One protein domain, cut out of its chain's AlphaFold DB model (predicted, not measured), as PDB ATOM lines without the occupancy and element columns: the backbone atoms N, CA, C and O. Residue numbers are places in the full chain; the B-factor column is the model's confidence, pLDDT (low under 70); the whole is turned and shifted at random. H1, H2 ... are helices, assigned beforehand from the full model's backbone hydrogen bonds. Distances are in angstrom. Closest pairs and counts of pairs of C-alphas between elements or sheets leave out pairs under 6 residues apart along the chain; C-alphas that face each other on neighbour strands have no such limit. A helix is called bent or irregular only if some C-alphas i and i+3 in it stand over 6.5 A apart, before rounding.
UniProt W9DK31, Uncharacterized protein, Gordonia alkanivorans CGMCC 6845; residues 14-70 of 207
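Overview. This is residues 14 to 70 of the 207 residues of an uncharacterized protein of Gordonia alkanivorans CGMCC 6845 (UniProt W9DK31). Two helical arms stick out from the two ends of a small body: residues 14 to 23, mostly the first part of the long helix H1, at one end, and residues 60 to 70 of H3 at the other. The body between them holds the last part of H1, the loop of residues 33 to 42 and the short helix H2, which packs at a steep tilt on the end of H1; H3 touches neither helix. The printed part has 57 residues, with three named helices in the order H1, H2, H3 and no named strand, and its class is all helix. The whole is loose, with a radius of gyration of the C-alphas of 14.4 A, and spans 53 by 21 by 16 A, the two arms making the length.

Arrangement. The longest helix, H1, residues 15 to 32, touches H2, residues 43 to 52, with its residues 28 to 32 alone. Their closest C-alphas are those of Leu 32 and Ala 49, 5.9 A apart. The two helices run the same way at a steep tilt of 53 degrees, and their centres are 15.4 A apart. H3, residues 58 to 70, is apart from H1. It is also apart from H2, though it follows H2 in the chain. Every backbone O i to N i+4 pair is within hydrogen-bond range in H1 and H3, and 5 of 6 are in H2.

Along the chain. H1 begins at C-alpha 15, at (281.136, 249.093, 285.715), and ends at C-alpha 32, at (280.870, 261.965, 307.992), 25.7 A away. H2 runs from Pro 43 to Phe 52 and measures 14.9 A from first to last C-alpha. H3 runs from Ala 58 to Glu 70, where the C-alpha is at (271.236, 259.423, 335.392), and measures 18.0 A. No helix is bent or irregular.

Size, cuts and confidence. The C-alphas of Asp 14 and Glu 70, the first and last printed residues, are the two farthest apart, at 53.1 A. Residues 14 to 23, of which 15 to 23 belong to H1, stand free, and so do residues 60 to 70 of H3. Without these stretches the body has 36 residues, spans 22 by 16 by 15 A and has a radius of gyration of 8.9 A. The link from H1 to H2, 10 residues, is short, and the link from H2 to H3, 5 residues, is tight; no link is long. The printed part has no cut. The mean pLDDT of the printed part is 77.8, and it is under 70 at residues 53 to 57 and 69 to 70.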
ATOM      1  N   ASP A  14     285.789 248.014 285.388       85.19
ATOM      2  CA  ASP A  14     284.546 247.259 285.485       85.19
ATOM      3  C   ASP A  14     283.417 248.185 285.992       85.19
ATOM      4  O   ASP A  14     283.535 248.770 287.075       85.19
ATOM      5  N   PRO A  15     282.296 248.329 285.259       85.75
ATOM      6  CA  PRO A  15     281.136 249.093 285.715       85.75
ATOM      7  C   PRO A  15     280.630 248.688 287.108       85.75
ATOM      8  O   PRO A  15     280.072 249.521 287.828       85.75
ATOM      9  N   VAL A  16     280.823 247.426 287.504       87.38
ATOM     10  CA  VAL A  16     280.474 246.927 288.840       87.38
ATOM     11  C   VAL A  16     281.375 247.537 289.912       87.38
ATOM     12  O   VAL A  16     280.871 247.950 290.960       87.38
ATOM     13  N   GLU A  17     282.679 247.644 289.649       83.75
ATOM     14  CA  GLU A  17     283.642 248.278 290.554       83.75
ATOM     15  C   GLU A  17     283.367 249.777 290.688       83.75
ATOM     16  O   GLU A  17     283.340 250.293 291.805       83.75
ATOM     17  N   ILE A  18     283.050 250.461 289.584       87.00
ATOM     18  CA  ILE A  18     282.674 251.886 289.601       87.00
ATOM     19  C   ILE A  18     281.419 252.103 290.458       87.00
ATOM     20  O   ILE A  18     281.380 253.000 291.301       87.00
ATOM     21  N   ALA A  19     280.393 251.265 290.288       87.81
ATOM     22  CA  ALA A  19     279.169 251.358 291.081       87.81
ATOM     23  C   ALA A  19     279.400 251.023 292.566       87.81
ATOM     24  O   ALA A  19     278.723 251.569 293.437       87.81
ATOM     25  N   ALA A  20     280.334 250.120 292.875       85.00
ATOM     26  CA  ALA A  20     280.726 249.820 294.249       85.00
ATOM     27  C   ALA A  20     281.480 250.990 294.897       85.00
ATOM     28  O   ALA A  20     281.154 251.350 296.026       85.00
ATOM     29  N   ALA A  21     282.407 251.617 294.171       85.00
ATOM     30  CA  ALA A  21     283.139 252.791 294.635       85.00
ATOM     31  C   ALA A  21     282.203 253.982 294.898       85.00
ATOM     32  O   ALA A  21     282.272 254.584 295.962       85.00
ATOM     33  N   ALA A  22     281.254 254.250 293.994       87.94
ATOM     34  CA  ALA A  22     280.268 255.314 294.187       87.94
ATOM     35  C   ALA A  22     279.397 255.096 295.441       87.94
ATOM     36  O   ALA A  22     279.149 256.031 296.196       87.94
ATOM     37  N   ARG A  23     278.978 253.848 295.707       86.75
ATOM     38  CA  ARG A  23     278.241 253.507 296.940       86.75
ATOM     39  C   ARG A  23     279.087 253.704 298.197       86.75
ATOM     40  O   ARG A  23     278.571 254.182 299.200       86.75
ATOM     41  N   LEU A  24     280.369 253.345 298.142       85.06
ATOM     42  CA  LEU A  24     281.291 253.548 299.257       85.06
ATOM     43  C   LEU A  24     281.497 255.043 299.551       85.06
ATOM     44  O   LEU A  24     281.509 255.430 300.718       85.06
ATOM     45  N   ASP A  25     281.603 255.880 298.519       86.31
ATOM     46  CA  ASP A  25     281.699 257.336 298.673       86.31
ATOM     47  C   ASP A  25     280.434 257.930 299.317       86.31
ATOM     48  O   ASP A  25     280.534 258.755 300.233       86.31
ATOM     49  N   ASP A  26     279.249 257.466 298.908       87.44
ATOM     50  CA  ASP A  26     277.972 257.859 299.518       87.44
ATOM     51  C   ASP A  26     277.897 257.449 301.002       87.44
ATOM     52  O   ASP A  26     277.477 258.244 301.853       87.44
ATOM     53  N   ASP A  27     278.354 256.240 301.338       84.81
ATOM     54  CA  ASP A  27     278.410 255.741 302.716       84.81
ATOM     55  C   ASP A  27     279.394 256.553 303.572       84.81
ATOM     56  O   ASP A  27     279.061 256.953 304.695       84.81
ATOM     57  N   ILE A  28     280.581 256.870 303.044       80.44
ATOM     58  CA  ILE A  28     281.567 257.736 303.708       80.44
ATOM     59  C   ILE A  28     280.962 259.117 303.969       80.44
ATOM     60  O   ILE A  28     281.065 259.630 305.089       80.44
ATOM     61  N   ALA A  29     280.294 259.715 302.980       84.19
ATOM     62  CA  ALA A  29     279.652 261.018 303.125       84.19
ATOM     63  C   ALA A  29     278.532 260.991 304.180       84.19
ATOM     64  O   ALA A  29     278.472 261.875 305.041       84.19
ATOM     65  N   ALA A  30     277.684 259.959 304.173       82.06
ATOM     66  CA  ALA A  30     276.605 259.787 305.145       82.06
ATOM     67  C   ALA A  30     277.133 259.577 306.572       82.06
ATOM     68  O   ALA A  30     276.587 260.129 307.538       82.06
ATOM     69  N   VAL A  31     278.217 258.812 306.728       81.06
ATOM     70  CA  VAL A  31     278.878 258.652 308.023       81.06
ATOM     71  C   VAL A  31     279.522 259.969 308.440       81.06
ATOM     72  O   VAL A  31     279.292 260.391 309.565       81.06
ATOM     73  N   LEU A  32     280.267 260.682 307.600       78.44
ATOM     74  CA  LEU A  32     280.870 261.965 307.992       78.44
ATOM     75  C   LEU A  32     279.815 263.019 308.373       78.44
ATOM     76  O   LEU A  32     280.012 263.746 309.346       78.44
ATOM     77  N   ALA A  33     278.670 263.034 307.686       78.81
ATOM     78  CA  ALA A  33     277.530 263.900 307.992       78.81
ATOM     79  C   ALA A  33     276.700 263.445 309.212       78.81
ATOM     80  O   ALA A  33     275.829 264.178 309.678       78.81
ATOM     81  N   GLY A  34     276.939 262.238 309.737       74.19
ATOM     82  CA  GLY A  34     276.174 261.670 310.851       74.19
ATOM     83  C   GLY A  34     274.732 261.279 310.501       74.19
ATOM     84  O   GLY A  34     273.921 261.116 311.411       74.19
ATOM     85  N   SER A  35     274.409 261.127 309.213       79.94
ATOM     86  CA  SER A  35     273.086 260.742 308.699       79.94
ATOM     87  C   SER A  35     272.949 259.241 308.408       79.94
ATOM     88  O   SER A  35     271.850 258.772 308.103       79.94
ATOM     89  N   ALA A  36     274.042 258.481 308.526       80.38
ATOM     90  CA  ALA A  36     274.051 257.030 308.372       80.38
ATOM     91  C   ALA A  36     273.088 256.338 309.355       80.38
ATOM     92  O   ALA A  36     273.058 256.646 310.553       80.38
ATOM     93  N   ARG A  37     272.302 255.373 308.859       75.62
ATOM     94  CA  ARG A  37     271.403 254.586 309.711       75.62
ATOM     95  C   ARG A  37     272.219 253.584 310.539       75.62
ATOM     96  O   ARG A  37     273.166 252.990 310.025       75.62
ATOM     97  N   PRO A  38     271.855 253.340 311.810       71.00
ATOM     98  CA  PRO A  38     272.515 252.319 312.616       71.00
ATOM     99  C   PRO A  38     272.476 250.952 311.919       71.00
ATOM    100  O   PRO A  38     271.402 250.477 311.559       71.00
ATOM    101  N   GLY A  39     273.647 250.341 311.720       75.56
ATOM    102  CA  GLY A  39     273.788 249.032 311.075       75.56
ATOM    103  C   GLY A  39     273.690 249.026 309.544       75.56
ATOM    104  O   GLY A  39     273.732 247.945 308.966       75.56
ATOM    105  N   SER A  40     273.560 250.184 308.880       78.44
ATOM    106  CA  SER A  40     273.528 250.254 307.409       78.44
ATOM    107  C   SER A  40     274.893 250.470 306.758       78.44
ATOM    108  O   SER A  40     274.967 250.436 305.539       78.44
ATOM    109  N   VAL A  41     275.934 250.738 307.548       79.50
ATOM    110  CA  VAL A  41     277.293 251.033 307.073       79.50
ATOM    111  C   VAL A  41     278.288 250.184 307.854       79.50
ATOM    112  O   VAL A  41     278.013 249.802 308.997       79.50
ATOM    113  N   ASP A  42     279.432 249.902 307.233       80.12
ATOM    114  CA  ASP A  42     280.550 249.191 307.847       80.12
ATOM    115  C   ASP A  42     280.914 249.800 309.225       80.12
ATOM    116  O   ASP A  42     281.130 251.017 309.328       80.12
ATOM    117  N   PRO A  43     280.975 248.990 310.300       77.25
ATOM    118  CA  PRO A  43     281.391 249.444 311.624       77.25
ATOM    119  C   PRO A  43     282.754 250.147 311.633       77.25
ATOM    120  O   PRO A  43     282.927 251.121 312.375       77.25
ATOM    121  N   ASP A  44     283.697 249.705 310.801       81.75
ATOM    122  CA  ASP A  44     285.054 250.251 310.761       81.75
ATOM    123  C   ASP A  44     285.062 251.671 310.177       81.75
ATOM    124  O   ASP A  44     285.768 252.548 310.684       81.75
ATOM    125  N   LEU A  45     284.192 251.955 309.199       79.00
ATOM    126  CA  LEU A  45     283.973 253.310 308.674       79.00
ATOM    127  C   LEU A  45     283.417 254.251 309.745       79.00
ATOM    128  O   LEU A  45     283.834 255.409 309.831       79.00
ATOM    129  N   VAL A  46     282.506 253.767 310.593       75.38
ATOM    130  CA  VAL A  46     281.948 254.558 311.701       75.38
ATOM    131  C   VAL A  46     283.031 254.894 312.729       75.38
ATOM    132  O   VAL A  46     283.098 256.033 313.202       75.38
ATOM    133  N   VAL A  47     283.903 253.937 313.058       78.62
ATOM    134  CA  VAL A  47     285.032 254.148 313.976       78.62
ATOM    135  C   VAL A  47     286.031 255.148 313.396       78.62
ATOM    136  O   VAL A  47     286.407 256.101 314.085       78.62
ATOM    137  N   LEU A  48     286.413 254.984 312.127       79.75
ATOM    138  CA  LEU A  48     287.374 255.861 311.463       79.75
ATOM    139  C   LEU A  48     286.830 257.291 311.335       79.75
ATOM    140  O   LEU A  48     287.508 258.253 311.687       79.75
ATOM    141  N   ALA A  49     285.576 257.448 310.910       74.19
ATOM    142  CA  ALA A  49     284.943 258.756 310.771       74.19
ATOM    143  C   ALA A  49     284.804 259.487 312.113       74.19
ATOM    144  O   ALA A  49     285.006 260.700 312.174       74.19
ATOM    145  N   ASN A  50     284.515 258.767 313.201       70.00
ATOM    146  CA  ASN A  50     284.476 259.355 314.541       70.00
ATOM    147  C   ASN A  50     285.834 259.928 314.977       70.00
ATOM    148  O   ASN A  50     285.849 260.891 315.740       70.00
ATOM    149  N   ALA A  51     286.959 259.404 314.472       73.06
ATOM    150  CA  ALA A  51     288.288 259.954 314.749       73.06
ATOM    151  C   ALA A  51     288.555 261.294 314.033       73.06
ATOM    152  O   ALA A  51     289.374 262.085 314.498       73.06
ATOM    153  N   PHE A  52     287.854 261.570 312.926       71.88
ATOM    154  CA  PHE A  52     288.034 262.784 312.119       71.88
ATOM    155  C   PHE A  52     286.956 263.853 312.339       71.88
ATOM    156  O   PHE A  52     287.104 264.985 311.866       71.88
ATOM    157  N   ARG A  53     285.880 263.549 313.073       66.75
ATOM    158  CA  ARG A  53     284.863 264.550 313.419       66.75
ATOM    159  C   ARG A  53     285.395 265.522 314.471       66.75
ATOM    160  O   ARG A  53     285.758 265.133 315.576       66.75
ATOM    161  N   ARG A  54     285.390 266.817 314.134       64.31
ATOM    162  CA  ARG A  54     285.735 267.913 315.062       64.31
ATOM    163  C   ARG A  54     284.633 268.206 316.079       64.31
ATOM    164  O   ARG A  54     284.926 268.722 317.151       64.31
ATOM    165  N   GLU A  55     283.389 267.867 315.750       64.81
ATOM    166  CA  GLU A  55     282.230 268.069 316.615       64.81
ATOM    167  C   GLU A  55     281.548 266.721 316.903       64.81
ATOM    168  O   GLU A  55     281.261 265.966 315.966       64.81
ATOM    169  N   PRO A  56     281.300 266.381 318.184       65.62
ATOM    170  CA  PRO A  56     280.560 265.177 318.546       65.62
ATOM    171  C   PRO A  56     279.165 265.181 317.910       65.62
ATOM    172  O   PRO A  56     278.524 266.228 317.818       65.62
ATOM    173  N   SER A  57     278.652 264.017 317.505       67.88
ATOM    174  CA  SER A  57     277.295 263.944 316.956       67.88
ATOM    175  C   SER A  57     276.240 264.278 318.008       67.88
ATOM    176  O   SER A  57     276.433 264.065 319.209       67.88
ATOM    177  N   ALA A  58     275.060 264.708 317.553       71.88
ATOM    178  CA  ALA A  58     273.892 264.902 318.413       71.88
ATOM    179  C   ALA A  58     273.555 263.644 319.240       71.88
ATOM    180  O   ALA A  58     273.116 263.747 320.383       71.88
ATOM    181  N   SER A  59     273.822 262.446 318.703       71.75
ATOM    182  CA  SER A  59     273.670 261.182 319.431       71.75
ATOM    183  C   SER A  59     274.676 261.019 320.577       71.75
ATOM    184  O   SER A  59     274.299 260.509 321.631       71.75
ATOM    185  N   THR A  60     275.916 261.493 320.425       72.75
ATOM    186  CA  THR A  60     276.918 261.518 321.502       72.75
ATOM    187  C   THR A  60     276.517 262.504 322.589       72.75
ATOM    188  O   THR A  60     276.548 262.145 323.764       72.75
ATOM    189  N   TYR A  61     276.061 263.706 322.223       77.38
ATOM    190  CA  TYR A  61     275.522 264.663 323.194       77.38
ATOM    191  C   TYR A  61     274.320 264.087 323.943       77.38
ATOM    192  O   TYR A  61     274.307 264.118 325.169       77.38
ATOM    193  N   ALA A  62     273.375 263.460 323.241       74.75
ATOM    194  CA  ALA A  62     272.222 262.817 323.863       74.75
ATOM    195  C   ALA A  62     272.614 261.642 324.776       74.75
ATOM    196  O   ALA A  62     271.959 261.407 325.790       74.75
ATOM    197  N   ALA A  63     273.667 260.886 324.444       75.38
ATOM    198  CA  ALA A  63     274.186 259.807 325.287       75.38
ATOM    199  C   ALA A  63     274.871 260.347 326.553       75.38
ATOM    200  O   ALA A  63     274.639 259.833 327.651       75.38
ATOM    201  N   VAL A  64     275.669 261.411 326.414       79.75
ATOM    202  CA  VAL A  64     276.297 262.113 327.542       79.75
ATOM    203  C   VAL A  64     275.233 262.749 328.429       79.75
ATOM    204  O   VAL A  64     275.284 262.592 329.642       79.75
ATOM    205  N   GLU A  65     274.228 263.400 327.853       82.00
ATOM    206  CA  GLU A  65     273.138 264.028 328.594       82.00
ATOM    207  C   GLU A  65     272.300 262.993 329.349       82.00
ATOM    208  O   GLU A  65     271.953 263.223 330.505       82.00
ATOM    209  N   ARG A  66     272.074 261.805 328.770       75.00
ATOM    210  CA  ARG A  66     271.445 260.672 329.471       75.00
ATOM    211  C   ARG A  66     272.275 260.214 330.666       75.00
ATOM    212  O   ARG A  66     271.751 260.137 331.773       75.00
ATOM    213  N   ARG A  67     273.582 260.009 330.473       73.25
ATOM    214  CA  ARG A  67     274.530 259.650 331.544       73.25
ATOM    215  C   ARG A  67     274.592 260.719 332.636       73.25
ATOM    216  O   ARG A  67     274.641 260.390 333.817       73.25
ATOM    217  N   VAL A  68     274.569 261.995 332.261       75.81
ATOM    218  CA  VAL A  68     274.560 263.133 333.191       75.81
ATOM    219  C   VAL A  68     273.221 263.228 333.924       75.81
ATOM    220  O   VAL A  68     273.214 263.497 335.121       75.81
ATOM    221  N   ALA A  69     272.097 262.966 333.257       68.38
ATOM    222  CA  ALA A  69     270.766 262.939 333.859       68.38
ATOM    223  C   ALA A  69     270.579 261.751 334.818       68.38
ATOM    224  O   ALA A  69     269.943 261.899 335.859       68.38
ATOM    225  N   GLU A  70     271.170 260.595 334.510       64.12
ATOM    226  CA  GLU A  70     271.236 259.423 335.392       64.12
ATOM    227  C   GLU A  70     272.159 259.654 336.594       64.12
ATOM    228  O   GLU A  70     271.854 259.214 337.704       64.12
TER     229      GLU A  70